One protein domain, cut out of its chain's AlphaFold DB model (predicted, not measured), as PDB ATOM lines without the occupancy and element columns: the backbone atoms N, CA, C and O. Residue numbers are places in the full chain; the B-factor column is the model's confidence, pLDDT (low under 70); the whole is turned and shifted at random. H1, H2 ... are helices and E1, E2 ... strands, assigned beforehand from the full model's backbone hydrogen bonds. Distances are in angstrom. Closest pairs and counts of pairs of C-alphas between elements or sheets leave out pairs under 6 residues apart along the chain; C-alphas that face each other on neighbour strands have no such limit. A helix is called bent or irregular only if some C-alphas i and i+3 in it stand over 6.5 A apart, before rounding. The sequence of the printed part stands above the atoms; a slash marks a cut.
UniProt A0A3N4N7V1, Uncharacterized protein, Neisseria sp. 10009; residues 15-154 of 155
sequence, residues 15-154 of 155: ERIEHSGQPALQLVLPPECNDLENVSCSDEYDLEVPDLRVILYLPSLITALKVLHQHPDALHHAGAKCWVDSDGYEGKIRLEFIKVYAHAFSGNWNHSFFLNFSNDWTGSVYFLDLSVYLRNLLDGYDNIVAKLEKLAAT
ATOM      1  N   GLU A  15      33.885  -3.275  -6.629       96.44
ATOM      2  CA  GLU A  15      34.461  -2.723  -5.411       96.44
ATOM      3  C   GLU A  15      35.509  -1.672  -5.766       96.44
ATOM      4  O   GLU A  15      36.275  -1.830  -6.717       96.44
ATOM      5  N   ARG A  16      35.544  -0.564  -5.020       96.06
ATOM      6  CA  ARG A  16      36.563   0.470  -5.222       96.06
ATOM      7  C   ARG A  16      37.887  -0.015  -4.654       96.06
ATOM      8  O   ARG A  16      37.973  -0.348  -3.475       96.06
ATOM      9  N   ILE A  17      38.930   0.071  -5.466       97.06
ATOM     10  CA  ILE A  17      40.300  -0.271  -5.094       97.06
ATOM     11  C   ILE A  17      41.275   0.822  -5.547       97.06
ATOM     12  O   ILE A  17      40.919   1.736  -6.294       97.06
ATOM     13  N   GLU A  18      42.527   0.699  -5.121       96.31
ATOM     14  CA  GLU A  18      43.655   1.369  -5.759       96.31
ATOM     15  C   GLU A  18      44.487   0.318  -6.496       96.31
ATOM     16  O   GLU A  18      44.910  -0.673  -5.903       96.31
ATOM     17  N   HIS A  19      44.717   0.518  -7.792       95.44
ATOM     18  CA  HIS A  19      45.520  -0.385  -8.607       95.44
ATOM     19  C   HIS A  19      46.591   0.402  -9.350       95.44
ATOM     20  O   HIS A  19      46.287   1.340 -10.089       95.44
ATOM     21  N   SER A  20      47.859   0.022  -9.165       92.06
ATOM     22  CA  SER A  20      49.006   0.728  -9.759       92.06
ATOM     23  C   SER A  20      49.024   2.240  -9.446       92.06
ATOM     24  O   SER A  20      49.356   3.050 -10.311       92.06
ATOM     25  N   GLY A  21      48.627   2.628  -8.226       93.38
ATOM     26  CA  GLY A  21      48.576   4.027  -7.782       93.38
ATOM     27  C   GLY A  21      47.440   4.855  -8.394       93.38
ATOM     28  O   GLY A  21      47.511   6.083  -8.406       93.38
ATOM     29  N   GLN A  22      46.415   4.208  -8.961       95.00
ATOM     30  CA  GLN A  22      45.253   4.875  -9.548       95.00
ATOM     31  C   GLN A  22      43.951   4.351  -8.935       95.00
ATOM     32  O   GLN A  22      43.835   3.145  -8.698       95.00
ATOM     33  N   PRO A  23      42.943   5.218  -8.725       97.44
ATOM     34  CA  PRO A  23      41.638   4.778  -8.265       97.44
ATOM     35  C   PRO A  23      40.952   3.957  -9.364       97.44
ATOM     36  O   PRO A  23      40.886   4.365 -10.531       97.44
ATOM     37  N   ALA A  24      40.441   2.790  -8.988       98.19
ATOM     38  CA  ALA A  24      39.849   1.833  -9.909       98.19
ATOM     39  C   ALA A  24      38.647   1.110  -9.286       98.19
ATOM     40  O   ALA A  24      38.406   1.185  -8.081       98.19
ATOM     41  N   LEU A  25      37.885   0.421 -10.131       98.38
ATOM     42  CA  LEU A  25      36.830  -0.502  -9.724       98.38
ATOM     43  C   LEU A  25      37.238  -1.920 -10.107       98.38
ATOM     44  O   LEU A  25      37.626  -2.142 -11.251       98.38
ATOM     45  N   GLN A  26      37.127  -2.863  -9.181       98.25
ATOM     46  CA  GLN A  26      37.396  -4.275  -9.419       98.25
ATOM     47  C   GLN A  26      36.095  -5.072  -9.407       98.25
ATOM     48  O   GLN A  26      35.304  -4.936  -8.478       98.25
ATOM     49  N   LEU A  27      35.900  -5.907 -10.421       98.19
ATOM     50  CA  LEU A  27      34.915  -6.985 -10.436       98.19
ATOM     51  C   LEU A  27      35.675  -8.310 -10.438       98.19
ATOM     52  O   LEU A  27      36.661  -8.453 -11.163       98.19
ATOM     53  N   VAL A  28      35.223  -9.257  -9.620       97.44
ATOM     54  CA  VAL A  28      35.748 -10.624  -9.580       97.44
ATOM     55  C   VAL A  28      34.593 -11.577  -9.837       97.44
ATOM     56  O   VAL A  28      33.597 -11.534  -9.123       97.44
ATOM     57  N   LEU A  29      34.742 -12.425 -10.844       96.62
ATOM     58  CA  LEU A  29      33.867 -13.547 -11.144       96.62
ATOM     59  C   LEU A  29      34.672 -14.826 -10.851       96.62
ATOM     60  O   LEU A  29      35.541 -15.182 -11.649       96.62
ATOM     61  N   PRO A  30      34.487 -15.464  -9.683       95.75
ATOM     62  CA  PRO A  30      35.183 -16.709  -9.352       95.75
ATOM     63  C   PRO A  30      34.654 -17.891 -10.190       95.75
ATOM     64  O   PRO A  30      33.583 -17.756 -10.781       95.75
ATOM     65  N   PRO A  31      35.339 -19.050 -10.213       94.44
ATOM     66  CA  PRO A  31      34.965 -20.175 -11.074       94.44
ATOM     67  C   PRO A  31      33.543 -20.712 -10.941       94.44
ATOM     68  O   PRO A  31      32.951 -21.184 -11.904       94.44
ATOM     69  N   GLU A  32      32.965 -20.623  -9.751       90.81
ATOM     70  CA  GLU A  32      31.591 -21.031  -9.465       90.81
ATOM     71  C   GLU A  32      30.532 -19.974  -9.837       90.81
ATOM     72  O   GLU A  32      29.350 -20.136  -9.527       90.81
ATOM     73  N   CYS A  33      30.932 -18.855 -10.448       91.44
ATOM     74  CA  CYS A  33      30.036 -17.752 -10.758       91.44
ATOM     75  C   CYS A  33      29.286 -17.976 -12.075       91.44
ATOM     76  O   CYS A  33      29.872 -17.903 -13.151       91.44
ATOM     77  N   ASN A  34      27.961 -18.116 -11.990       92.25
ATOM     78  CA  ASN A  34      27.082 -18.256 -13.161       92.25
ATOM     79  C   ASN A  34      27.197 -17.093 -14.162       92.25
ATOM     80  O   ASN A  34      26.886 -17.256 -15.335       92.25
ATOM     81  N   ASP A  35      27.651 -15.912 -13.728       92.75
ATOM     82  CA  ASP A  35      27.819 -14.772 -14.628       92.75
ATOM     83  C   ASP A  35      28.921 -14.998 -15.678       92.75
ATOM     84  O   ASP A  35      28.914 -14.319 -16.708       92.75
ATOM     85  N   LEU A  36      29.835 -15.954 -15.454       94.44
ATOM     86  CA  LEU A  36      30.837 -16.367 -16.440       94.44
ATOM     87  C   LEU A  36      30.192 -16.912 -17.722       94.44
ATOM     88  O   LEU A  36      30.747 -16.713 -18.798       94.44
ATOM     89  N   GLU A  37      28.986 -17.491 -17.646       92.94
ATOM     90  CA  GLU A  37      28.225 -17.947 -18.822       92.94
ATOM     91  C   GLU A  37      27.842 -16.789 -19.763       92.94
ATOM     92  O   GLU A  37      27.558 -17.005 -20.942       92.94
ATOM     93  N   ASN A  38      27.849 -15.544 -19.272       94.69
ATOM     94  CA  ASN A  38      27.591 -14.357 -20.089       94.69
ATOM     95  C   ASN A  38      28.842 -13.860 -20.829       94.69
ATOM     96  O   ASN A  38      28.736 -12.946 -21.656       94.69
ATOM     97  N   VAL A  39      30.022 -14.425 -20.548       96.19
ATOM     98  CA  VAL A  39      31.231 -14.162 -21.330       96.19
ATOM     99  C   VAL A  39      31.092 -14.898 -22.650       96.19
ATOM    100  O   VAL A  39      31.135 -16.119 -22.727       96.19
ATOM    101  N   SER A  40      30.929 -14.136 -23.716       95.81
ATOM    102  CA  SER A  40      30.787 -14.694 -25.051       95.81
ATOM    103  C   SER A  40      32.102 -14.588 -25.816       95.81
ATOM    104  O   SER A  40      32.862 -13.638 -25.624       95.81
ATOM    105  N   CYS A  41      32.346 -15.529 -26.722       97.00
ATOM    106  CA  CYS A  41      33.524 -15.566 -27.582       97.00
ATOM    107  C   CYS A  41      33.108 -15.461 -29.055       97.00
ATOM    108  O   CYS A  41      32.060 -15.970 -29.451       97.00
ATOM    109  N   SER A  42      33.918 -14.800 -29.883       96.81
ATOM    110  CA  SER A  42      33.701 -14.750 -31.334       96.81
ATOM    111  C   SER A  42      33.884 -16.106 -32.025       96.81
ATOM    112  O   SER A  42      33.350 -16.295 -33.116       96.81
ATOM    113  N   ASP A  43      34.658 -17.007 -31.419       96.31
ATOM    114  CA  ASP A  43      34.813 -18.402 -31.830       96.31
ATOM    115  C   ASP A  43      34.286 -19.300 -30.703       96.31
ATOM    116  O   ASP A  43      34.850 -19.329 -29.609       96.31
ATOM    117  N   GLU A  44      33.183 -20.006 -30.958       91.50
ATOM    118  CA  GLU A  44      32.510 -20.857 -29.966       91.50
ATOM    119  C   GLU A  44      33.336 -22.086 -29.547       91.50
ATOM    120  O   GLU A  44      32.977 -22.752 -28.580       91.50
ATOM    121  N   TYR A  45      34.433 -22.383 -30.255       93.25
ATOM    122  CA  TYR A  45      35.326 -23.510 -29.967       93.25
ATOM    123  C   TYR A  45      36.662 -23.095 -29.330       93.25
ATOM    124  O   TYR A  45      37.528 -23.953 -29.139       93.25
ATOM    125  N   ASP A  46      36.866 -21.807 -29.035       96.44
ATOM    126  CA  ASP A  46      38.055 -21.349 -28.308       96.44
ATOM    127  C   ASP A  46      37.945 -21.642 -26.799       96.44
ATOM    128  O   ASP A  46      36.936 -22.136 -26.297       96.44
ATOM    129  N   LEU A  47      39.015 -21.346 -26.068       95.56
ATOM    130  CA  LEU A  47      39.167 -21.602 -24.646       95.56
ATOM    131  C   LEU A  47      38.082 -20.896 -23.830       95.56
ATOM    132  O   LEU A  47      37.832 -19.698 -23.998       95.56
ATOM    133  N   GLU A  48      37.488 -21.634 -22.902       94.12
ATOM    134  CA  GLU A  48      36.579 -21.085 -21.903       94.12
ATOM    135  C   GLU A  48      37.328 -20.156 -20.942       94.12
ATOM    136  O   GLU A  48      38.533 -20.293 -20.737       94.12
ATOM    137  N   VAL A  49      36.605 -19.208 -20.347       96.44
ATOM    138  CA  VAL A  49      37.128 -18.277 -19.340       96.44
ATOM    139  C   VAL A  49      36.657 -18.774 -17.971       96.44
ATOM    140  O   VAL A  49      35.511 -18.511 -17.606       96.44
ATOM    141  N   PRO A  50      37.490 -19.533 -17.233       96.44
ATOM    142  CA  PRO A  50      37.039 -20.256 -16.048       96.44
ATOM    143  C   PRO A  50      36.907 -19.366 -14.817       96.44
ATOM    144  O   PRO A  50      36.298 -19.782 -13.852       96.44
ATOM    145  N   ASP A  51      37.490 -18.174 -14.820       97.62
ATOM    146  CA  ASP A  51      37.343 -17.132 -13.809       97.62
ATOM    147  C   ASP A  51      37.670 -15.792 -14.467       97.62
ATOM    148  O   ASP A  51      38.260 -15.755 -15.547       97.62
ATOM    149  N   LEU A  52      37.278 -14.673 -13.862       97.75
ATOM    150  CA  LEU A  52      37.547 -13.367 -14.451       97.75
ATOM    151  C   LEU A  52      37.735 -12.291 -13.389       97.75
ATOM    152  O   LEU A  52      36.855 -12.022 -12.574       97.75
ATOM    153  N   ARG A  53      38.857 -11.581 -13.457       98.06
ATOM    154  CA  ARG A  53      39.094 -10.342 -12.723       98.06
ATOM    155  C   ARG A  53      39.173  -9.185 -13.705       98.06
ATOM    156  O   ARG A  53      39.986  -9.182 -14.622       98.06
ATOM    157  N   VAL A  54      38.352  -8.165 -13.475       98.31
ATOM    158  CA  VAL A  54      38.293  -6.961 -14.310       98.31
ATOM    159  C   VAL A  54      38.589  -5.746 -13.450       98.31
ATOM    160  O   VAL A  54      37.907  -5.508 -12.455       98.31
ATOM    161  N   ILE A  55      39.571  -4.941 -13.851       98.44
ATOM    162  CA  ILE A  55      39.912  -3.673 -13.200       98.44
ATOM    163  C   ILE A  55      39.618  -2.519 -14.155       98.44
ATOM    164  O   ILE A  55      40.236  -2.386 -15.209       98.44
ATOM    165  N   LEU A  56      38.692  -1.644 -13.767       98.31
ATOM    166  CA  LEU A  56      38.317  -0.441 -14.504       98.31
ATOM    167  C   LEU A  56      39.018   0.778 -13.917       98.31
ATOM    168  O   LEU A  56      38.767   1.151 -12.772       98.31
ATOM    169  N   TYR A  57      39.850   1.454 -14.706       98.12
ATOM    170  CA  TYR A  57      40.523   2.667 -14.248       98.12
ATOM    171  C   TYR A  57      39.569   3.864 -14.311       98.12
ATOM    172  O   TYR A  57      39.210   4.328 -15.399       98.12
ATOM    173  N   LEU A  58      39.197   4.404 -13.145       98.25
ATOM    174  CA  LEU A  58      38.216   5.489 -13.038       98.25
ATOM    175  C   LEU A  58      38.595   6.724 -13.875       98.25
ATOM    176  O   LEU A  58      37.731   7.200 -14.612       98.25
ATOM    177  N   PRO A  59      39.854   7.218 -13.881       97.94
ATOM    178  CA  PRO A  59      40.223   8.367 -14.712       97.94
ATOM    179  C   PRO A  59      39.998   8.134 -16.214       97.94
ATOM    180  O   PRO A  59      39.549   9.037 -16.925       97.94
ATOM    181  N   SER A  60      40.260   6.914 -16.702       98.12
ATOM    182  CA  SER A  60      40.045   6.579 -18.112       98.12
ATOM    183  C   SER A  60      38.558   6.493 -18.442       98.12
ATOM    184  O   SER A  60      38.146   6.994 -19.487       98.12
ATOM    185  N   LEU A  61      37.758   5.891 -17.558       98.38
ATOM    186  CA  LEU A  61      36.311   5.759 -17.731       98.38
ATOM    187  C   LEU A  61      35.611   7.126 -17.718       98.38
ATOM    188  O   LEU A  61      34.783   7.410 -18.583       98.38
ATOM    189  N   ILE A  62      35.995   8.000 -16.781       98.44
ATOM    190  CA  ILE A  62      35.501   9.381 -16.681       98.44
ATOM    191  C   ILE A  62      35.826  10.156 -17.959       98.44
ATOM    192  O   ILE A  62      34.959  10.837 -18.504       98.44
ATOM    193  N   THR A  63      37.060  10.039 -18.459       98.44
ATOM    194  CA  THR A  63      37.480  10.699 -19.705       98.44
ATOM    195  C   THR A  63      36.644  10.235 -20.898       98.44
ATOM    196  O   THR A  63      36.124  11.072 -21.633       98.44
ATOM    197  N   ALA A  64      36.461   8.920 -21.059       98.19
ATOM    198  CA  ALA A  64      35.668   8.351 -22.145       98.19
ATOM    199  C   ALA A  64      34.218   8.867 -22.124       98.19
ATOM    200  O   ALA A  64      33.709   9.317 -23.150       98.19
ATOM    201  N   LEU A  65      33.579   8.886 -20.949       97.94
ATOM    202  CA  LEU A  65      32.221   9.413 -20.787       97.94
ATOM    203  C   LEU A  65      32.130  10.909 -21.099       97.94
ATOM    204  O   LEU A  65      31.228  11.318 -21.823       97.94
ATOM    205  N   LYS A  66      33.072  11.725 -20.605       97.56
ATOM    206  CA  LYS A  66      33.103  13.169 -20.889       97.56
ATOM    207  C   LYS A  66      33.222  13.452 -22.385       97.56
ATOM    208  O   LYS A  66      32.497  14.303 -22.889       97.56
ATOM    209  N   VAL A  67      34.099  12.733 -23.085       96.94
ATOM    210  CA  VAL A  67      34.285  12.882 -24.536       96.94
ATOM    211  C   VAL A  67      33.005  12.521 -25.293       96.94
ATOM    212  O   VAL A  67      32.584  13.275 -26.167       96.94
ATOM    213  N   LEU A  68      32.343  11.420 -24.927       96.38
ATOM    214  CA  LEU A  68      31.069  11.034 -25.546       96.38
ATOM    215  C   LEU A  68      29.952  12.041 -25.251       96.38
ATOM    216  O   LEU A  68      29.196  12.403 -26.146       96.38
ATOM    217  N   HIS A  69      29.878  12.552 -24.020       94.75
ATOM    218  CA  HIS A  69      28.911  13.582 -23.628       94.75
ATOM    219  C   HIS A  69      29.112  14.915 -24.349       94.75
ATOM    220  O   HIS A  69      28.136  15.614 -24.609       94.75
ATOM    221  N   GLN A  70      30.352  15.267 -24.686       94.94
ATOM    222  CA  GLN A  70      30.678  16.471 -25.456       94.94
ATOM    223  C   GLN A  70      30.374  16.325 -26.951       94.94
ATOM    224  O   GLN A  70      30.161  17.329 -27.632       94.94
ATOM    225  N   HIS A  71      30.351  15.093 -27.462       92.88
ATOM    226  CA  HIS A  71      30.232  14.802 -28.890       92.88
ATOM    227  C   HIS A  71      29.214  13.684 -29.213       92.88
ATOM    228  O   HIS A  71      29.557  12.773 -29.973       92.88
ATOM    229  N   PRO A  72      27.964  13.742 -28.699       87.12
ATOM    230  CA  PRO A  72      26.984  12.655 -28.832       87.12
ATOM    231  C   PRO A  72      26.650  12.278 -30.276       87.12
ATOM    232  O   PRO A  72      26.381  11.116 -30.557       87.12
ATOM    233  N   ASP A  73      26.683  13.250 -31.189       86.69
ATOM    234  CA  ASP A  73      26.301  13.045 -32.590       86.69
ATOM    235  C   ASP A  73      27.490  12.681 -33.493       86.69
ATOM    236  O   ASP A  73      27.306  12.347 -34.662       86.69
ATOM    237  N   ALA A  74      28.720  12.762 -32.974       90.69
ATOM    238  CA  ALA A  74      29.939  12.501 -33.742       90.69
ATOM    239  C   ALA A  74      30.627  11.191 -33.341       90.69
ATOM    240  O   ALA A  74      31.281  10.560 -34.172       90.69
ATOM    241  N   LEU A  75      30.498  10.778 -32.078       92.38
ATOM    242  CA  LEU A  75      31.150   9.588 -31.546       92.38
ATOM    243  C   LEU A  75      30.110   8.559 -31.118       92.38
ATOM    244  O   LEU A  75      29.314   8.799 -30.220       92.38
ATOM    245  N   HIS A  76      30.167   7.374 -31.723       89.25
ATOM    246  CA  HIS A  76      29.277   6.277 -31.348       89.25
ATOM    247  C   HIS A  76      29.722   5.578 -30.050       89.25
ATOM    248  O   HIS A  76      28.893   5.097 -29.286       89.25
ATOM    249  N   HIS A  77      31.034   5.496 -29.806       95.56
ATOM    250  CA  HIS A  77      31.621   4.897 -28.605       95.56
ATOM    251  C   HIS A  77      33.048   5.407 -28.369       95.56
ATOM    252  O   HIS A  77      33.682   5.949 -29.276       95.56
ATOM    253  N   ALA A  78      33.556   5.199 -27.157       97.44
ATOM    254  CA  ALA A  78      34.937   5.473 -26.776       97.44
ATOM    255  C   ALA A  78      35.527   4.281 -26.015       97.44
ATOM    256  O   ALA A  78      34.820   3.586 -25.286       97.44
ATOM    257  N   GLY A  79      36.827   4.040 -26.185       97.81
ATOM    258  CA  GLY A  79      37.560   3.047 -25.403       97.81
ATOM    259  C   GLY A  79      38.002   3.624 -24.059       97.81
ATOM    260  O   GLY A  79      38.521   4.740 -24.007       97.81
ATOM    261  N   ALA A  80      37.838   2.865 -22.980       98.31
ATOM    262  CA  ALA A  80      38.449   3.145 -21.687       98.31
ATOM    263  C   ALA A  80      39.409   2.018 -21.301       98.31
ATOM    264  O   ALA A  80      39.125   0.839 -21.516       98.31
ATOM    265  N   LYS A  81      40.547   2.392 -20.716       97.50
ATOM    266  CA  LYS A  81      41.547   1.458 -20.207       97.50
ATOM    267  C   LYS A  81      40.937   0.587 -19.111       97.50
ATOM    268  O   LYS A  81      40.372   1.105 -18.142       97.50
ATOM    269  N   CYS A  82      41.145  -0.714 -19.223       97.81
ATOM    270  CA  CYS A  82      40.962  -1.666 -18.139       97.81
ATOM    271  C   CYS A  82      42.199  -2.560 -18.023       97.81
ATOM    272  O   CYS A  82      43.191  -2.361 -18.724       97.81
ATOM    273  N   TRP A  83      42.144  -3.483 -17.079       98.06
ATOM    274  CA  TRP A  83      43.019  -4.637 -17.006       98.06
ATOM    275  C   TRP A  83      42.148  -5.866 -16.754       98.06
ATOM    276  O   TRP A  83      41.135  -5.767 -16.051       98.06
ATOM    277  N   VAL A  84      42.515  -6.985 -17.364       98.06
ATOM    278  CA  VAL A  84      41.773  -8.244 -17.312       98.06
ATOM    279  C   VAL A  84      42.741  -9.353 -16.970       98.06
ATOM    280  O   VAL A  84      43.852  -9.389 -17.501       98.06
ATOM    281  N   ASP A  85      42.292 -10.249 -16.107       97.38
ATOM    282  CA  ASP A  85      43.058 -11.401 -15.667       97.38
ATOM    283  C   ASP A  85      42.136 -12.581 -15.396       97.38
ATOM    284  O   ASP A  85      40.952 -12.401 -15.102       97.38
ATOM    285  N   SER A  86      42.694 -13.774 -15.509       97.50
ATOM    286  CA  SER A  86      42.050 -15.025 -15.137       97.50
ATOM    287  C   SER A  86      43.148 -15.995 -14.744       97.50
ATOM    288  O   SER A  86      44.047 -16.274 -15.540       97.50
ATOM    289  N   ASP A  87      43.075 -16.486 -13.512       95.81
ATOM    290  CA  ASP A  87      44.099 -17.362 -12.949       95.81
ATOM    291  C   ASP A  87      44.081 -18.745 -13.636       95.81
ATOM    292  O   ASP A  87      45.127 -19.385 -13.771       95.81
ATOM    293  N   GLY A  88      42.906 -19.207 -14.081       94.94
ATOM    294  CA  GLY A  88      42.713 -20.491 -14.754       94.94
ATOM    295  C   GLY A  88      42.713 -20.437 -16.284       94.94
ATOM    296  O   GLY A  88      42.675 -21.495 -16.911       94.94
ATOM    297  N   TYR A  89      42.728 -19.255 -16.906       96.88
ATOM    298  CA  TYR A  89      42.637 -19.154 -18.363       96.88
ATOM    299  C   TYR A  89      43.900 -19.669 -19.051       96.88
ATOM    300  O   TYR A  89      45.005 -19.166 -18.847       96.88
ATOM    301  N   GLU A  90      43.726 -20.654 -19.927       96.50
ATOM    302  CA  GLU A  90      44.845 -21.301 -20.617       96.50
ATOM    303  C   GLU A  90      45.363 -20.492 -21.818       96.50
ATOM    304  O   GLU A  90      46.421 -20.807 -22.361       96.50
ATOM    305  N   GLY A  91      44.633 -19.459 -22.246       95.12
ATOM    306  CA  GLY A  91      44.990 -18.610 -23.379       95.12
ATOM    307  C   GLY A  91      45.855 -17.410 -22.993       95.12
ATOM    308  O   GLY A  91      46.281 -17.233 -21.852       95.12
ATOM    309  N   LYS A  92      46.104 -16.521 -23.962       96.38
ATOM    310  CA  LYS A  92      46.907 -15.309 -23.742       96.38
ATOM    311  C   LYS A  92      46.061 -14.047 -23.891       96.38
ATOM    312  O   LYS A  92      45.955 -13.500 -24.987       96.38
ATOM    313  N   ILE A  93      45.529 -13.551 -22.774       97.19
ATOM    314  CA  ILE A  93      44.722 -12.318 -22.716       97.19
ATOM    315  C   ILE A  93      45.544 -11.115 -23.193       97.19
ATOM    316  O   ILE A  93      46.635 -10.847 -22.679       97.19
ATOM    317  N   ARG A  94      45.032 -10.383 -24.184       96.12
ATOM    318  CA  ARG A  94      45.602  -9.132 -24.713       96.12
ATOM    319  C   ARG A  94      44.503  -8.184 -25.185       96.12
ATOM    320  O   ARG A  94      43.355  -8.585 -25.344       96.12
ATOM    321  N   LEU A  95      44.910  -6.948 -25.488       95.31
ATOM    322  CA  LEU A  95      44.072  -5.921 -26.117       95.31
ATOM    323  C   LEU A  95      42.789  -5.650 -25.325       95.31
ATOM    324  O   LEU A  95      41.726  -5.447 -25.906       95.31
ATOM    325  N   GLU A  96      42.889  -5.660 -24.001       97.62
ATOM    326  CA  GLU A  96      41.763  -5.425 -23.121       97.62
ATOM    327  C   GLU A  96      41.348  -3.945 -23.093       97.62
ATOM    328  O   GLU A  96      42.168  -3.034 -22.948       97.62
ATOM    329  N   PHE A  97      40.050  -3.686 -23.243       98.31
ATOM    330  CA  PHE A  97      39.463  -2.355 -23.089       98.31
ATOM    331  C   PHE A  97      37.969  -2.437 -22.767       98.31
ATOM    332  O   PHE A  97      37.292  -3.424 -23.056       98.31
ATOM    333  N   ILE A  98      37.425  -1.353 -22.211       98.38
ATOM    334  CA  ILE A  98      35.976  -1.156 -22.129       98.38
ATOM    335  C   ILE A  98      35.518  -0.316 -23.303       98.38
ATOM    336  O   ILE A  98      35.959   0.821 -23.478       98.38
ATOM    337  N   LYS A  99      34.581  -0.846 -24.077       98.19
ATOM    338  CA  LYS A  99      33.837  -0.090 -25.074       98.19
ATOM    339  C   LYS A  99      32.672   0.616 -24.386       98.19
ATOM    340  O   LYS A  99      31.699  -0.020 -23.982       98.19
ATOM    341  N   VAL A 100      32.793   1.929 -24.235       98.38
ATOM    342  CA  VAL A 100      31.801   2.787 -23.585       98.38
ATOM    343  C   VAL A 100      30.884   3.383 -24.641       98.38
ATOM    344  O   VAL A 100      31.356   4.010 -25.589       98.38
ATOM    345  N   TYR A 101      29.581   3.236 -24.445       96.69
ATOM    346  CA  TYR A 101      28.553   3.925 -25.212       96.69
ATOM    347  C   TYR A 101      27.864   4.944 -24.314       96.69
ATOM    348  O   TYR A 101      27.524   4.647 -23.167       96.69
ATOM    349  N   ALA A 102      27.630   6.136 -24.849       94.25
ATOM    350  CA  ALA A 102      26.752   7.125 -24.249       94.25
ATOM    351  C   ALA A 102      26.008   7.823 -25.382       94.25
ATOM    352  O   ALA A 102      26.633   8.476 -26.214       94.25
ATOM    353  N   HIS A 103      24.690   7.665 -25.431       88.19
ATOM    354  CA  HIS A 103      23.861   8.298 -26.452       88.19
ATOM    355  C   HIS A 103      22.664   8.984 -25.803       88.19
ATOM    356  O   HIS A 103      22.089   8.472 -24.841       88.19
ATOM    357  N   ALA A 104      22.297  10.149 -26.330       85.50
ATOM    358  CA  ALA A 104      21.136  10.896 -25.877       85.50
ATOM    359  C   ALA A 104      19.958  10.624 -26.818       85.50
ATOM    360  O   ALA A 104      20.032  10.911 -28.012       85.50
ATOM    361  N   PHE A 105      18.857  10.091 -26.290       81.38
ATOM    362  CA  PHE A 105      17.609   9.932 -27.032       81.38
ATOM    363  C   PHE A 105      16.475  10.645 -26.299       81.38
ATOM    364  O   PHE A 105      16.198  10.369 -25.134       81.38
ATOM    365  N   SER A 106      15.805  11.574 -26.988       84.00
ATOM    366  CA  SER A 106      14.694  12.367 -26.433       84.00
ATOM    367  C   SER A 106      15.030  13.074 -25.108       84.00
ATOM    368  O   SER A 106      14.197  13.160 -24.212       84.00
ATOM    369  N   GLY A 107      16.267  13.568 -24.975       79.88
ATOM    370  CA  GLY A 107      16.744  14.270 -23.777       79.88
ATOM    371  C   GLY A 107      17.236  13.366 -22.641       79.88
ATOM    372  O   GLY A 107      17.755  13.886 -21.657       79.88
ATOM    373  N   ASN A 108      17.140  12.041 -22.786       85.06
ATOM    374  CA  ASN A 108      17.639  11.080 -21.804       85.06
ATOM    375  C   ASN A 108      18.931  10.431 -22.293       85.06
ATOM    376  O   ASN A 108      19.019   9.996 -23.443       85.06
ATOM    377  N   TRP A 109      19.921  10.341 -21.410       91.00
ATOM    378  CA  TRP A 109      21.150   9.609 -21.687       91.00
ATOM    379  C   TRP A 109      20.975   8.128 -21.379       91.00
ATOM    380  O   TRP A 109      20.496   7.761 -20.310       91.00
ATOM    381  N   ASN A 110      21.438   7.292 -22.298       91.81
ATOM    382  CA  ASN A 110      21.609   5.865 -22.089       91.81
ATOM    383  C   ASN A 110      23.096   5.532 -22.153       91.81
ATOM    384  O   ASN A 110      23.824   6.059 -23.002       91.81
ATOM    385  N   HIS A 111      23.527   4.621 -21.284       96.12
ATOM    386  CA  HIS A 111      24.917   4.200 -21.175       96.12
ATOM    387  C   HIS A 111      25.028   2.685 -21.217       96.12
ATOM    388  O   HIS A 111      24.186   1.980 -20.660       96.12
ATOM    389  N   SER A 112      26.089   2.200 -21.852       97.19
ATOM    390  CA  SER A 112      26.431   0.778 -21.865       97.19
ATOM    391  C   SER A 112      27.944   0.602 -21.858       97.19
ATOM    392  O   SER A 112      28.677   1.421 -22.423       97.19
ATOM    393  N   PHE A 113      28.409  -0.461 -21.212       98.38
ATOM    394  CA  PHE A 113      29.821  -0.708 -20.947       98.38
ATOM    395  C   PHE A 113      30.143  -2.155 -21.285       98.38
ATOM    396  O   PHE A 113      29.737  -3.054 -20.562       98.38
ATOM    397  N   PHE A 114      30.887  -2.383 -22.361       98.31
ATOM    398  CA  PHE A 114      31.232  -3.737 -22.790       98.31
ATOM    399  C   PHE A 114      32.720  -3.976 -22.603       98.31
ATOM    400  O   PHE A 114      33.544  -3.294 -23.219       98.31
ATOM    401  N   LEU A 115      33.065  -4.952 -21.773       98.56
ATOM    402  CA  LEU A 115      34.417  -5.475 -21.719       98.56
ATOM    403  C   LEU A 115      34.739  -6.178 -23.032       98.56
ATOM    404  O   LEU A 115      33.912  -6.923 -23.546       98.56
ATOM    405  N   ASN A 116      35.934  -5.928 -23.553       98.19
ATOM    406  CA  ASN A 116      36.514  -6.664 -24.663       98.19
ATOM    407  C   ASN A 116      37.944  -7.052 -24.293       98.19
ATOM    408  O   ASN A 116      38.669  -6.234 -23.724       98.19
ATOM    409  N   PHE A 117      38.346  -8.267 -24.636       98.00
ATOM    410  CA  PHE A 117      39.739  -8.713 -24.661       98.00
ATOM    411  C   PHE A 117      39.881  -9.820 -25.706       98.00
ATOM    412  O   PHE A 117      38.884 -10.375 -26.163       98.00
ATOM    413  N   SER A 118      41.102 -10.131 -26.119       97.50
ATOM    414  CA  SER A 118      41.364 -11.168 -27.118       97.50
ATOM    415  C   SER A 118      42.306 -12.242 -26.597       97.50
ATOM    416  O   SER A 118      43.228 -11.930 -25.838       97.50
ATOM    417  N   ASN A 119      42.138 -13.465 -27.089       97.38
ATOM    418  CA  ASN A 119      43.177 -14.483 -27.035       97.38
ATOM    419  C   ASN A 119      44.193 -14.221 -28.157       97.38
ATOM    420  O   ASN A 119      43.902 -14.404 -29.334       97.38
ATOM    421  N   ASP A 120      45.400 -13.785 -27.801       94.88
ATOM    422  CA  ASP A 120      46.466 -13.416 -28.748       94.88
ATOM    423  C   ASP A 120      46.971 -14.595 -29.599       94.88
ATOM    424  O   ASP A 120      47.642 -14.393 -30.609       94.88
ATOM    425  N   TRP A 121      46.687 -15.836 -29.195       96.00
ATOM    426  CA  TRP A 121      47.115 -17.024 -29.936       96.00
ATOM    427  C   TRP A 121      46.167 -17.413 -31.064       96.00
ATOM    428  O   TRP A 121      46.626 -17.851 -32.118       96.00
ATOM    429  N   THR A 122      44.866 -17.258 -30.852       95.56
ATOM    430  CA  THR A 122      43.816 -17.654 -31.803       95.56
ATOM    431  C   THR A 122      43.236 -16.453 -32.548       95.56
ATOM    432  O   THR A 122      42.739 -16.594 -33.661       95.56
ATOM    433  N   GLY A 123      43.341 -15.258 -31.961       95.75
ATOM    434  CA  GLY A 123      42.720 -14.033 -32.452       95.75
ATOM    435  C   GLY A 123      41.255 -13.870 -32.038       95.75
ATOM    436  O   GLY A 123      40.637 -12.881 -32.435       95.75
ATOM    437  N   SER A 124      40.695 -14.794 -31.251       97.44
ATOM    438  CA  SER A 124      39.306 -14.703 -30.797       97.44
ATOM    439  C   SER A 124      39.102 -13.544 -29.837       97.44
ATOM    440  O   SER A 124      39.975 -13.219 -29.029       97.44
ATOM    441  N   VAL A 125      37.926 -12.929 -29.918       97.50
ATOM    442  CA  VAL A 125      37.524 -11.792 -29.092       97.50
ATOM    443  C   VAL A 125      36.446 -12.236 -28.118       97.50
ATOM    444  O   VAL A 125      35.419 -12.779 -28.518       97.50
ATOM    445  N   TYR A 126      36.676 -11.935 -26.850       98.00
ATOM    446  CA  TYR A 126      35.774 -12.196 -25.746       98.00
ATOM    447  C   TYR A 126      35.071 -10.909 -25.345       98.00
ATOM    448  O   TYR A 126      35.677  -9.830 -25.342       98.00
ATOM    449  N   PHE A 127      33.794 -11.022 -24.994       96.88
ATOM    450  CA  PHE A 127      32.960  -9.891 -24.624       96.88
ATOM    451  C   PHE A 127      32.066 -10.193 -23.424       96.88
ATOM    452  O   PHE A 127      31.509 -11.280 -23.305       96.88
ATOM    453  N   LEU A 128      31.915  -9.197 -22.548       97.81
ATOM    454  CA  LEU A 128      31.025  -9.239 -21.386       97.81
ATOM    455  C   LEU A 128      30.361  -7.869 -21.191       97.81
ATOM    456  O   LEU A 128      31.035  -6.835 -21.210       97.81
ATOM    457  N   ASP A 129      29.044  -7.849 -20.988       98.00
ATOM    458  CA  ASP A 129      28.311  -6.624 -20.654       98.00
ATOM    459  C   ASP A 129      28.465  -6.290 -19.160       98.00
ATOM    460  O   ASP A 129      27.972  -6.995 -18.282       98.00
ATOM    461  N   LEU A 130      29.145  -5.181 -18.865       97.94
ATOM    462  CA  LEU A 130      29.391  -4.692 -17.508       97.94
ATOM    463  C   LEU A 130      28.329  -3.694 -17.020       97.94
ATOM    464  O   LEU A 130      28.435  -3.159 -15.908       97.94
ATOM    465  N   SER A 131      27.321  -3.392 -17.840       97.31
ATOM    466  CA  SER A 131      26.385  -2.297 -17.590       97.31
ATOM    467  C   SER A 131      25.599  -2.518 -16.300       97.31
ATOM    468  O   SER A 131      25.558  -1.635 -15.441       97.31
ATOM    469  N   VAL A 132      25.036  -3.709 -16.092       95.12
ATOM    470  CA  VAL A 132      24.244  -4.007 -14.887       95.12
ATOM    471  C   VAL A 132      25.075  -3.830 -13.611       95.12
ATOM    472  O   VAL A 132      24.628  -3.146 -12.691       95.12
ATOM    473  N   TYR A 133      26.318  -4.315 -13.583       96.25
ATOM    474  CA  TYR A 133      27.220  -4.148 -12.438       96.25
ATOM    475  C   TYR A 133      27.493  -2.675 -12.112       96.25
ATOM    476  O   TYR A 133      27.379  -2.255 -10.958       96.25
ATOM    477  N   LEU A 134      27.819  -1.865 -13.127       97.38
ATOM    478  CA  LEU A 134      28.050  -0.429 -12.948       97.38
ATOM    479  C   LEU A 134      26.772   0.306 -12.539       97.38
ATOM    480  O   LEU A 134      26.822   1.206 -11.704       97.38
ATOM    481  N   ARG A 135      25.621  -0.075 -13.101       96.62
ATOM    482  CA  ARG A 135      24.326   0.511 -12.747       96.62
ATOM    483  C   ARG A 135      23.994   0.250 -11.281       96.62
ATOM    484  O   ARG A 135      23.528   1.168 -10.613       96.62
ATOM    485  N   ASN A 136      24.252  -0.962 -10.797       95.50
ATOM    486  CA  ASN A 136      23.985  -1.357  -9.417       95.50
ATOM    487  C   ASN A 136      24.931  -0.655  -8.436       95.50
ATOM    488  O   ASN A 136      24.474  -0.158  -7.412       95.50
ATOM    489  N   LEU A 137      26.222  -0.536  -8.769       96.19
ATOM    490  CA  LEU A 137      27.180   0.234  -7.966       96.19
ATOM    491  C   LEU A 137      26.761   1.706  -7.827       96.19
ATOM    492  O   LEU A 137      26.905   2.303  -6.763       96.19
ATOM    493  N   LEU A 138      26.310   2.305  -8.928       96.38
ATOM    494  CA  LEU A 138      26.049   3.740  -9.006       96.38
ATOM    495  C   LEU A 138      24.617   4.121  -8.631       96.38
ATOM    496  O   LEU A 138      24.335   5.317  -8.557       96.38
ATOM    497  N   ASP A 139      23.730   3.148  -8.417       95.69
ATOM    498  CA  ASP A 139      22.285   3.355  -8.283       95.69
ATOM    499  C   ASP A 139      21.733   4.174  -9.470       95.69
ATOM    500  O   ASP A 139      21.289   5.320  -9.352       95.69
ATOM    501  N   GLY A 140      21.903   3.624 -10.675       94.81
ATOM    502  CA  GLY A 140      21.541   4.283 -11.935       94.81
ATOM    503  C   GLY A 140      22.614   5.219 -12.506       94.81
ATOM    504  O   GLY A 140      23.595   5.581 -11.851       94.81
ATOM    505  N   TYR A 141      22.417   5.640 -13.759       95.50
ATOM    506  CA  TYR A 141      23.401   6.422 -14.525       95.50
ATOM    507  C   TYR A 141      23.161   7.933 -14.552       95.50
ATOM    508  O   TYR A 141      23.913   8.672 -15.194       95.50
ATOM    509  N   ASP A 142      22.169   8.425 -13.816       92.38
ATOM    510  CA  ASP A 142      21.990   9.864 -13.656       92.38
ATOM    511  C   ASP A 142      23.248  10.485 -13.047       92.38
ATOM    512  O   ASP A 142      23.775  10.008 -12.039       92.38
ATOM    513  N   ASN A 143      23.745  11.552 -13.678       94.00
ATOM    514  CA  ASN A 143      24.984  12.230 -13.289       94.00
ATOM    515  C   ASN A 143      26.196  11.283 -13.162       94.00
ATOM    516  O   ASN A 143      27.068  11.500 -12.318       94.00
ATOM    517  N   ILE A 144      26.267  10.242 -14.003       97.25
ATOM    518  CA  ILE A 144      27.303   9.196 -13.953       97.25
ATOM    519  C   ILE A 144      28.730   9.741 -13.816       97.25
ATOM    520  O   ILE A 144      29.493   9.237 -12.997       97.25
ATOM    521  N   VAL A 145      29.084  10.798 -14.555       97.69
ATOM    522  CA  VAL A 145      30.424  11.406 -14.496       97.69
ATOM    523  C   VAL A 145      30.736  11.900 -13.082       97.69
ATOM    524  O   VAL A 145      31.774  11.542 -12.535       97.69
ATOM    525  N   ALA A 146      29.817  12.636 -12.453       97.56
ATOM    526  CA  ALA A 146      30.004  13.153 -11.100       97.56
ATOM    527  C   ALA A 146      30.060  12.029 -10.051       97.56
ATOM    528  O   ALA A 146      30.853  12.090  -9.109       97.56
ATOM    529  N   LYS A 147      29.251  10.970 -10.219       97.62
ATOM    530  CA  LYS A 147      29.295   9.792  -9.337       97.62
ATOM    531  C   LYS A 147      30.660   9.090  -9.416       97.62
ATOM    532  O   LYS A 147      31.242   8.774  -8.380       97.62
ATOM    533  N   LEU A 148      31.203   8.908 -10.622       97.88
ATOM    534  CA  LEU A 148      32.528   8.314 -10.831       97.88
ATOM    535  C   LEU A 148      33.661   9.213 -10.316       97.88
ATOM    536  O   LEU A 148      34.607   8.712  -9.713       97.88
ATOM    537  N   GLU A 149      33.566  10.532 -10.492       97.94
ATOM    538  CA  GLU A 149      34.530  11.490  -9.931       97.94
ATOM    539  C   GLU A 149      34.563  11.433  -8.400       97.94
ATOM    540  O   GLU A 149      35.641  11.431  -7.806       97.94
ATOM    541  N   LYS A 150      33.400  11.302  -7.749       96.81
ATOM    542  CA  LYS A 150      33.317  11.110  -6.294       96.81
ATOM    543  C   LYS A 150      33.995   9.810  -5.849       96.81
ATOM    544  O   LYS A 150      34.731   9.815  -4.862       96.81
ATOM    545  N   LEU A 151      33.782   8.712  -6.579       95.75
ATOM    546  CA  LEU A 151      34.459   7.435  -6.315       95.75
ATOM    547  C   LEU A 151      35.980   7.551  -6.482       95.75
ATOM    548  O   LEU A 151      36.727   6.984  -5.688       95.75
ATOM    549  N   ALA A 152      36.438   8.322  -7.471       94.88
ATOM    550  CA  ALA A 152      37.859   8.542  -7.720       94.88
ATOM    551  C   ALA A 152      38.533   9.429  -6.658       94.88
ATOM    552  O   ALA A 152      39.717   9.254  -6.388       94.88
ATOM    553  N   ALA A 153      37.793  10.370  -6.064       90.25
ATOM    554  CA  ALA A 153      38.308  11.331  -5.084       90.25
ATOM    555  C   ALA A 153      38.282  10.835  -3.629       90.25
ATOM    556  O   ALA A 153      38.866  11.475  -2.757       90.25
ATOM    557  N   THR A 154      37.585   9.735  -3.345       75.56
ATOM    558  CA  THR A 154      37.521   9.178  -1.989       75.56
ATOM    559  C   THR A 154      38.862   8.509  -1.679       75.56
ATOM    560  O   THR A 154      39.204   7.527  -2.342       75.56
TER     561      THR A 154
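What this domain is: This is residues 15 to 154 of the 155 residues of an uncharacterized protein of Neisseria sp. 10009 (UniProt A0A3N4N7V1). One strongly twisted sheet of seven strands curls round helix H2, with E1 to E3 in one wing, E5 to E7 in the other, and the bent strand E4 joining them. H4 packs on H2 and on E2, H3 packs on E6 over the sheet's opposite face from H2, and short H1 bridges from E2 to E7. The printed part has 140 residues, with four named helices and seven named strands in the order E1 E2 H1 E3 H2 E4 E5 E6 E7 H3 H4. The sheet's order is E1 - E2 - E3 - E4 - E5 - E6 - E7, all antiparallel, and the class is mixed, helices and strands. The whole is compact, with a radius of gyration of the C-alphas of 15.3 A and spans of 43 by 32 by 25 A.

Where its parts are: E1, residues 15 to 19, begins at C-alpha 15 (34.461, -2.723, -5.411). E2 is residues 22 to 29, 21.7 A long; H1 is 34 to 38; E3 is 52 to 57, 16.3 A. H2, residues 58 to 70, is 18.2 A long. E4 is 78 to 85, 21.8 A; E5 is 93 to 105, 35.3 A; E6 is 108 to 119, 36.5 A; E7 is 125 to 129. H3 is residues 131 to 138. H4, residues 144 to 153, is 14.3 A long and ends at C-alpha 153 (38.308, 11.331, -5.084).

How they stand to each other: E1 and E2 form a hairpin, with N 17 and O 24 2.9 A apart. E2 and E3 are antiparallel, with N 27 and O 54 2.9 A apart. E4 bends by 52 degrees at residue 81 and pairs in a staggered way, with E5 over 78 to 81 (N 80 and O 98, 2.8 A) and with E3 over 82 to 85 (N 83 and O 55, 2.9 A). E4 to E7 form a meander, each strand the antiparallel neighbour of the one before; N 99 and O 114 are 2.8 A apart, N 115 and O 128 2.8 A. The closest C-alphas of H2 and E4 are those of Leu 61 and Ala 80, 5.2 A. H2 and H4 touch, Ile 62 to Val 145 at 5.9 A between C-alphas, at a shallow tilt of 27 degrees, opposite ways. H3 is on the sheet at a height of 5.9 A, over none of its strands. H1 only grazes the sheet with residues 35 to 38. Every O i to N i+4 pair is within hydrogen-bond range in H2, H3 and H4; H1 has 0 of 1, but 2 of 2 O i to N i+3 pairs.

The domain as a whole: The C-alphas of Glu 90 and Ser 106 are the two farthest apart, 45.6 A. The printed part has no cut. The link from H1 to E3, 13 residues, is long; its residues 40 to 41 pair with 126 to 127 of E7, antiparallel. The mean pLDDT of the printed part is 95.4, and no printed residue is under 70.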